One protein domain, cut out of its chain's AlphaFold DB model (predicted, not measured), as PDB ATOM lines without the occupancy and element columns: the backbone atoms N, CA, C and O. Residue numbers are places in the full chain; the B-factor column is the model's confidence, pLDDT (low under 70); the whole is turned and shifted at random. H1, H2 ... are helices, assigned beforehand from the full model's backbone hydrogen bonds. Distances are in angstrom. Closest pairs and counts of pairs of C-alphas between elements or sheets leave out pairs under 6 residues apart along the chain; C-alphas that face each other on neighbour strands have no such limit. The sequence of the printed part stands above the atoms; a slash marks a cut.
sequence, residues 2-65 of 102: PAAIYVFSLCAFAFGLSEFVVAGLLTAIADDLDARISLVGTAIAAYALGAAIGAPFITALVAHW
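This is residues 2 to 65 of the 102 residues of the protein "Putative MFS family arabinose efflux permease" of Stenotrophomonas sp. JAI102 (UniProt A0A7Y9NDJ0). Two long helices, H1 and H3, make an open V, with the short helix H2 and its links at the closed end. Residues 2 to 18 and 49 to 65 stand free as the two arms. The printed part has 64 residues with three named helices, in the order H1, H2, H3, and no named strand: all helix. It is only just loose, close to extended, with a radius of gyration of the C-alphas of 15.9 A, and spans 45 by 30 by 12 A.

H1, residues 3 to 24, begins at C-alpha 3 (138.876, 192.487, 160.247) and is 31.6 A long, with a kink of 27 degrees near residue 18. H2 is residues 26 to 32. H3, residues 37 to 62, is 36.8 A long, with a kink of 26 degrees near residue 56, and ends at C-alpha 62 (117.152, 189.069, 143.833).

H1 and H2 meet only through their link. H3 touches H2 with residues 37 to 41 alone, at a steep tilt of 60 degrees; the closest C-alphas, of Ala 30 and Ile 37, are 5.3 A apart. H1 and H3 are close but not clearly touching, their closest C-alphas, of Ala 23 and Ile 44, being 7.4 A apart; they run opposite ways at a shallow tilt of 33 degrees, only just short of steep. Every O i to N i+4 pair is within hydrogen-bond range in H2, against 15 of 18 in H1 and 21 of 22 in H3.

The C-alphas farthest apart, of Pro 2 and Asp 34, are 47.7 A apart. The printed part has no cut, and both links are tight. No printed residue has a pLDDT under 70.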
ATOM      1  N   PRO A   2     137.241 197.068 160.467       90.38
ATOM      2  CA  PRO A   2     136.825 195.711 160.836       90.38
ATOM      3  C   PRO A   2     137.657 194.638 160.113       90.38
ATOM      4  O   PRO A   2     137.853 194.731 158.902       90.38
ATOM      5  N   ALA A   3     138.089 193.588 160.824       90.75
ATOM      6  CA  ALA A   3     138.876 192.487 160.247       90.75
ATOM      7  C   ALA A   3     138.153 191.762 159.093       90.75
ATOM      8  O   ALA A   3     138.793 191.280 158.160       90.75
ATOM      9  N   ALA A   4     136.815 191.759 159.117       90.69
ATOM     10  CA  ALA A   4     135.971 191.172 158.079       90.69
ATOM     11  C   ALA A   4     136.236 191.745 156.675       90.69
ATOM     12  O   ALA A   4     136.135 191.009 155.699       90.69
ATOM     13  N   ILE A   5     136.624 193.022 156.559       92.38
ATOM     14  CA  ILE A   5     136.882 193.651 155.254       92.38
ATOM     15  C   ILE A   5     138.138 193.059 154.608       92.38
ATOM     16  O   ILE A   5     138.129 192.785 153.417       92.38
ATOM     17  N   TYR A   6     139.198 192.801 155.381       94.06
ATOM     18  CA  TYR A   6     140.416 192.188 154.842       94.06
ATOM     19  C   TYR A   6     140.165 190.765 154.346       94.06
ATOM     20  O   TYR A   6     140.634 190.405 153.269       94.06
ATOM     21  N   VAL A   7     139.383 189.982 155.097       93.88
ATOM     22  CA  VAL A   7     138.991 188.623 154.694       93.88
ATOM     23  C   VAL A   7     138.140 188.668 153.426       93.88
ATOM     24  O   VAL A   7     138.415 187.937 152.480       93.88
ATOM     25  N   PHE A   8     137.154 189.565 153.367       90.56
ATOM     26  CA  PHE A   8     136.277 189.688 152.205       90.56
ATOM     27  C   PHE A   8     137.031 190.163 150.957       90.56
ATOM     28  O   PHE A   8     136.851 189.600 149.881       90.56
ATOM     29  N   SER A   9     137.929 191.139 151.102       93.88
ATOM     30  CA  SER A   9     138.795 191.602 150.016       93.88
ATOM     31  C   SER A   9     139.733 190.505 149.523       93.88
ATOM     32  O   SER A   9     139.905 190.361 148.318       93.88
ATOM     33  N   LEU A  10     140.310 189.703 150.425       95.75
ATOM     34  CA  LEU A  10     141.154 188.569 150.045       95.75
ATOM     35  C   LEU A  10     140.347 187.501 149.296       95.75
ATOM     36  O   LEU A  10     140.817 186.996 148.280       95.75
ATOM     37  N   CYS A  11     139.129 187.189 149.749       93.31
ATOM     38  CA  CYS A  11     138.226 186.275 149.049       93.31
ATOM     39  C   CYS A  11     137.857 186.795 147.656       93.31
ATOM     40  O   CYS A  11     137.969 186.051 146.686       93.31
ATOM     41  N   ALA A  12     137.461 188.065 147.540       91.75
ATOM     42  CA  ALA A  12     137.124 188.681 146.259       91.75
ATOM     43  C   ALA A  12     138.332 188.707 145.307       91.75
ATOM     44  O   ALA A  12     138.191 188.419 144.119       91.75
ATOM     45  N   PHE A  13     139.525 188.988 145.834       93.88
ATOM     46  CA  PHE A  13     140.770 188.942 145.077       93.88
ATOM     47  C   PHE A  13     141.103 187.526 144.599       93.88
ATOM     48  O   PHE A  13     141.370 187.342 143.419       93.88
ATOM     49  N   ALA A  14     141.068 186.528 145.485       94.19
ATOM     50  CA  ALA A  14     141.361 185.140 145.135       94.19
ATOM     51  C   ALA A  14     140.369 184.594 144.097       94.19
ATOM     52  O   ALA A  14     140.781 183.941 143.140       94.19
ATOM     53  N   PHE A  15     139.082 184.918 144.251       90.19
ATOM     54  CA  PHE A  15     138.048 184.579 143.279       90.19
ATOM     55  C   PHE A  15     138.341 185.224 141.918       90.19
ATOM     56  O   PHE A  15     138.460 184.517 140.921       90.19
ATOM     57  N   GLY A  16     138.580 186.540 141.877       89.44
ATOM     58  CA  GLY A  16     138.937 187.233 140.637       89.44
ATOM     59  C   GLY A  16     140.209 186.676 139.992       89.44
ATOM     60  O   GLY A  16     140.230 186.412 138.794       89.44
ATOM     61  N   LEU A  17     141.255 186.424 140.780       92.62
ATOM     62  CA  LEU A  17     142.501 185.839 140.294       92.62
ATOM     63  C   LEU A  17     142.253 184.490 139.606       92.62
ATOM     64  O   LEU A  17     142.781 184.272 138.521       92.62
ATOM     65  N   SER A  18     141.440 183.614 140.202       88.19
ATOM     66  CA  SER A  18     141.142 182.300 139.620       88.19
ATOM     67  C   SER A  18     140.462 182.388 138.249       88.19
ATOM     68  O   SER A  18     140.793 181.613 137.357       88.19
ATOM     69  N   GLU A  19     139.601 183.385 138.050       87.19
ATOM     70  CA  GLU A  19     138.891 183.620 136.790       87.19
ATOM     71  C   GLU A  19     139.813 184.206 135.709       87.19
ATOM     72  O   GLU A  19     139.790 183.790 134.551       87.19
ATOM     73  N   PHE A  20     140.676 185.157 136.079       86.38
ATOM     74  CA  PHE A  20     141.548 185.843 135.120       86.38
ATOM     75  C   PHE A  20     142.826 185.067 134.780       86.38
ATOM     76  O   PHE A  20     143.362 185.232 133.682       86.38
ATOM     77  N   VAL A  21     143.313 184.194 135.669       91.94
ATOM     78  CA  VAL A  21     144.501 183.358 135.411       91.94
ATOM     79  C   VAL A  21     144.288 182.431 134.213       91.94
ATOM     80  O   VAL A  21     145.217 182.229 133.431       91.94
ATOM     81  N   VAL A  22     143.065 181.933 134.006       86.56
ATOM     82  CA  VAL A  22     142.710 181.060 132.873       86.56
ATOM     83  C   VAL A  22     143.013 181.726 131.529       86.56
ATOM     84  O   VAL A  22     143.548 181.082 130.628       86.56
ATOM     85  N   ALA A  23     142.752 183.030 131.399       85.50
ATOM     86  CA  ALA A  23     143.057 183.771 130.177       85.50
ATOM     87  C   ALA A  23     144.572 183.860 129.908       85.50
ATOM     88  O   ALA A  23     144.994 183.815 128.754       85.50
ATOM     89  N   GLY A  24     145.392 183.938 130.963       87.06
ATOM     90  CA  GLY A  24     146.854 183.927 130.860       87.06
ATOM     91  C   GLY A  24     147.442 182.551 130.533       87.06
ATOM     92  O   GLY A  24     148.532 182.468 129.973       87.06
ATOM     93  N   LEU A  25     146.715 181.476 130.841       91.12
ATOM     94  CA  LEU A  25     147.115 180.088 130.588       91.12
ATOM     95  C   LEU A  25     146.473 179.493 129.329       91.12
ATOM     96  O   LEU A  25     146.582 178.292 129.102       91.12
ATOM     97  N   LEU A  26     145.830 180.313 128.496       89.94
ATOM     98  CA  LEU A  26     145.039 179.857 127.354       89.94
ATOM     99  C   LEU A  26     145.807 178.894 126.437       89.94
ATOM    100  O   LEU A  26     145.264 177.856 126.068       89.94
ATOM    101  N   THR A  27     147.060 179.206 126.100       90.06
ATOM    102  CA  THR A  27     147.896 178.338 125.253       90.06
ATOM    103  C   THR A  27     148.209 177.011 125.939       90.06
ATOM    104  O   THR A  27     148.050 175.968 125.324       90.06
ATOM    105  N   ALA A  28     148.562 177.036 127.228       90.50
ATOM    106  CA  ALA A  28     148.849 175.820 127.989       90.50
ATOM    107  C   ALA A  28     147.612 174.914 128.115       90.50
ATOM    108  O   ALA A  28     147.725 173.700 128.005       90.50
ATOM    109  N   ILE A  29     146.426 175.504 128.297       88.81
ATOM    110  CA  ILE A  29     145.151 174.772 128.322       88.81
ATOM    111  C   ILE A  29     144.842 174.182 126.943       88.81
ATOM    112  O   ILE A  29     144.380 173.051 126.851       88.81
ATOM    113  N   ALA A  30     145.077 174.938 125.869       88.81
ATOM    114  CA  ALA A  30     144.867 174.457 124.508       88.81
ATOM    115  C   ALA A  30     145.780 173.266 124.176       88.81
ATOM    116  O   ALA A  30     145.294 172.280 123.625       88.81
ATOM    117  N   ASP A  31     147.052 173.339 124.572       90.88
ATOM    118  CA  ASP A  31     148.029 172.265 124.383       90.88
ATOM    119  C   ASP A  31     147.668 171.011 125.204       90.88
ATOM    120  O   ASP A  31     147.735 169.900 124.685       90.88
ATOM    121  N   ASP A  32     147.230 171.172 126.459       90.56
ATOM    122  CA  ASP A  32     146.860 170.050 127.340       90.56
ATOM    123  C   ASP A  32     145.565 169.342 126.896       90.56
ATOM    124  O   ASP A  32     145.405 168.134 127.071       90.56
ATOM    125  N   LEU A  33     144.638 170.080 126.274       86.38
ATOM    126  CA  LEU A  33     143.383 169.540 125.738       86.38
ATOM    127  C   LEU A  33     143.483 169.072 124.271       86.38
ATOM    128  O   LEU A  33     142.464 168.656 123.717       86.38
ATOM    129  N   ASP A  34     144.659 169.161 123.633       86.38
ATOM    130  CA  ASP A  34     144.863 168.929 122.187       86.38
ATOM    131  C   ASP A  34     143.845 169.711 121.317       86.38
ATOM    132  O   ASP A  34     143.313 169.245 120.305       86.38
ATOM    133  N   ALA A  35     143.505 170.927 121.756       88.50
ATOM    134  CA  ALA A  35     142.452 171.758 121.185       88.50
ATOM    135  C   ALA A  35     143.019 173.011 120.507       88.50
ATOM    136  O   ALA A  35     144.057 173.556 120.872       88.50
ATOM    137  N   ARG A  36     142.295 173.551 119.519       90.00
ATOM    138  CA  ARG A  36     142.683 174.828 118.895       90.00
ATOM    139  C   ARG A  36     142.560 175.976 119.899       90.00
ATOM    140  O   ARG A  36     141.486 176.187 120.456       90.00
ATOM    141  N   ILE A  37     143.603 176.801 119.993       89.44
ATOM    142  CA  ILE A  37     143.656 178.065 120.758       89.44
ATOM    143  C   ILE A  37     142.395 178.914 120.533       89.44
ATOM    144  O   ILE A  37     141.794 179.414 121.481       89.44
ATOM    145  N   SER A  38     141.939 179.032 119.280       90.31
ATOM    146  CA  SER A  38     140.726 179.786 118.941       90.31
ATOM    147  C   SER A  38     139.455 179.213 119.577       90.31
ATOM    148  O   SER A  38     138.578 179.985 119.939       90.31
ATOM    149  N   LEU A  39     139.349 177.888 119.724       90.81
ATOM    150  CA  LEU A  39     138.198 177.226 120.347       90.81
ATOM    151  C   LEU A  39     138.175 177.469 121.863       90.81
ATOM    152  O   LEU A  39     137.129 177.767 122.431       90.81
ATOM    153  N   VAL A  40     139.336 177.378 122.513       89.44
ATOM    154  CA  VAL A  40     139.471 177.676 123.947       89.44
ATOM    155  C   VAL A  40     139.177 179.157 124.205       89.44
ATOM    156  O   VAL A  40     138.428 179.499 125.117       89.44
ATOM    157  N   GLY A  41     139.683 180.045 123.346       90.06
ATOM    158  CA  GLY A  41     139.416 181.478 123.432       90.06
ATOM    159  C   GLY A  41     137.939 181.839 123.261       90.06
ATOM    160  O   GLY A  41     137.425 182.655 124.025       90.06
ATOM    161  N   THR A  42     137.223 181.223 122.312       92.94
ATOM    162  CA  THR A  42     135.779 181.466 122.157       92.94
ATOM    163  C   THR A  42     134.974 180.913 123.327       92.94
ATOM    164  O   THR A  42     134.007 181.554 123.733       92.94
ATOM    165  N   ALA A  43     135.382 179.785 123.915       90.88
ATOM    166  CA  ALA A  43     134.758 179.255 125.126       90.88
ATOM    167  C   ALA A  43     134.913 180.221 126.316       90.88
ATOM    168  O   ALA A  43     133.924 180.532 126.983       90.88
ATOM    169  N   ILE A  44     136.116 180.765 126.531       90.69
ATOM    170  CA  ILE A  44     136.376 181.770 127.577       90.69
ATOM    171  C   ILE A  44     135.559 183.045 127.322       90.69
ATOM    172  O   ILE A  44     134.939 183.576 128.241       90.69
ATOM    173  N   ALA A  45     135.499 183.520 126.076       91.88
ATOM    174  CA  ALA A  45     134.713 184.700 125.718       91.88
ATOM    175  C   ALA A  45     133.203 184.491 125.937       91.88
ATOM    176  O   ALA A  45     132.525 185.378 126.459       91.88
ATOM    177  N   ALA A  46     132.673 183.318 125.579       94.12
ATOM    178  CA  ALA A  46     131.275 182.967 125.812       94.12
ATOM    179  C   ALA A  46     130.943 182.921 127.312       94.12
ATOM    180  O   ALA A  46     129.912 183.452 127.726       94.12
ATOM    181  N   TYR A  47     131.836 182.359 128.132       90.12
ATOM    182  CA  TYR A  47     131.715 182.389 129.588       90.12
ATOM    183  C   TYR A  47     131.725 183.822 130.138       90.12
ATOM    184  O   TYR A  47     130.833 184.188 130.904       90.12
ATOM    185  N   ALA A  48     132.666 184.662 129.696       91.12
ATOM    186  CA  ALA A  48     132.760 186.055 130.126       91.12
ATOM    187  C   ALA A  48     131.498 186.861 129.772       91.12
ATOM    188  O   ALA A  48     131.014 187.639 130.593       91.12
ATOM    189  N   LEU A  49     130.919 186.642 128.586       95.38
ATOM    190  CA  LEU A  49     129.629 187.226 128.203       95.38
ATOM    191  C   LEU A  49     128.492 186.734 129.101       95.38
ATOM    192  O   LEU A  49     127.673 187.534 129.558       95.38
ATOM    193  N   GLY A  50     128.459 185.431 129.384       94.38
ATOM    194  CA  GLY A  50     127.502 184.833 130.308       94.38
ATOM    195  C   GLY A  50     127.581 185.457 131.701       94.38
ATOM    196  O   GLY A  50     126.552 185.829 132.257       94.38
ATOM    197  N   ALA A  51     128.786 185.648 132.239       90.50
ATOM    198  CA  ALA A  51     129.003 186.300 133.527       90.50
ATOM    199  C   ALA A  51     128.611 187.788 133.498       90.50
ATOM    200  O   ALA A  51     127.916 188.259 134.400       90.50
ATOM    201  N   ALA A  52     128.991 188.514 132.441       93.75
ATOM    202  CA  ALA A  52     128.693 189.937 132.277       93.75
ATOM    203  C   ALA A  52     127.187 190.230 132.218       93.75
ATOM    204  O   ALA A  52     126.741 191.248 132.741       93.75
ATOM    205  N   ILE A  53     126.399 189.341 131.608       96.50
ATOM    206  CA  ILE A  53     124.936 189.466 131.534       96.50
ATOM    207  C   ILE A  53     124.273 188.850 132.773       96.50
ATOM    208  O   ILE A  53     123.334 189.415 133.335       96.50
ATOM    209  N   GLY A  54     124.765 187.698 133.225       93.50
ATOM    210  CA  GLY A  54     124.196 186.939 134.332       93.50
ATOM    211  C   GLY A  54     124.296 187.669 135.667       93.50
ATOM    212  O   GLY A  54     123.322 187.689 136.416       93.50
ATOM    213  N   ALA A  55     125.424 188.324 135.954       91.62
ATOM    214  CA  ALA A  55     125.623 189.054 137.203       91.62
ATOM    215  C   ALA A  55     124.576 190.166 137.435       91.62
ATOM    216  O   ALA A  55     123.888 190.109 138.460       91.62
ATOM    217  N   PRO A  56     124.375 191.145 136.526       93.75
ATOM    218  CA  PRO A  56     123.345 192.167 136.708       93.75
ATOM    219  C   PRO A  56     121.933 191.577 136.669       93.75
ATOM    220  O   PRO A  56     121.077 192.027 137.426       93.75
ATOM    221  N   PHE A  57     121.687 190.549 135.851       95.62
ATOM    222  CA  PHE A  57     120.377 189.904 135.772       95.62
ATOM    223  C   PHE A  57     119.981 189.224 137.090       95.62
ATOM    224  O   PHE A  57     118.902 189.485 137.620       95.62
ATOM    225  N   ILE A  58     120.866 188.402 137.662       91.56
ATOM    226  CA  ILE A  58     120.643 187.745 138.958       91.56
ATOM    227  C   ILE A  58     120.545 188.791 140.071       91.56
ATOM    228  O   ILE A  58     119.657 188.700 140.917       91.56
ATOM    229  N   THR A  59     121.405 189.814 140.047       91.06
ATOM    230  CA  THR A  59     121.356 190.909 141.026       91.06
ATOM    231  C   THR A  59     120.006 191.619 140.987       91.06
ATOM    232  O   THR A  59     119.398 191.822 142.033       91.06
ATOM    233  N   ALA A  60     119.488 191.939 139.798       93.50
ATOM    234  CA  ALA A  60     118.178 192.565 139.638       93.50
ATOM    235  C   ALA A  60     117.033 191.651 140.103       93.50
ATOM    236  O   ALA A  60     116.112 192.113 140.779       93.50
ATOM    237  N   LEU A  61     117.103 190.354 139.787       93.38
ATOM    238  CA  LEU A  61     116.081 189.373 140.156       93.38
ATOM    239  C   LEU A  61     115.946 189.216 141.677       93.38
ATOM    240  O   LEU A  61     114.845 189.038 142.197       93.38
ATOM    241  N   VAL A  62     117.068 189.305 142.389       92.75
ATOM    242  CA  VAL A  62     117.152 189.069 143.833       92.75
ATOM    243  C   VAL A  62     117.209 190.387 144.631       92.75
ATOM    244  O   VAL A  62     117.162 190.370 145.856       92.75
ATOM    245  N   ALA A  63     117.203 191.550 143.967       89.38
ATOM    246  CA  ALA A  63     117.360 192.874 144.588       89.38
ATOM    247  C   ALA A  63     116.358 193.185 145.718       89.38
ATOM    248  O   ALA A  63     116.662 193.965 146.615       89.38
ATOM    249  N   HIS A  64     115.164 192.587 145.679       88.38
ATOM    250  CA  HIS A  64     114.105 192.807 146.674       88.38
ATOM    251  C   HIS A  64     114.048 191.717 147.756       88.38
ATOM    252  O   HIS A  64     113.149 191.719 148.598       88.38
ATOM    253  N   TRP A  65     114.946 190.734 147.708       91.38
ATOM    254  CA  TRP A  65     114.944 189.611 148.638       91.38
ATOM    255  C   TRP A  65     115.730 189.975 149.893       91.38
ATOM    256  O   TRP A  65     116.625 190.815 149.875       91.38
TER     257      TRP A  65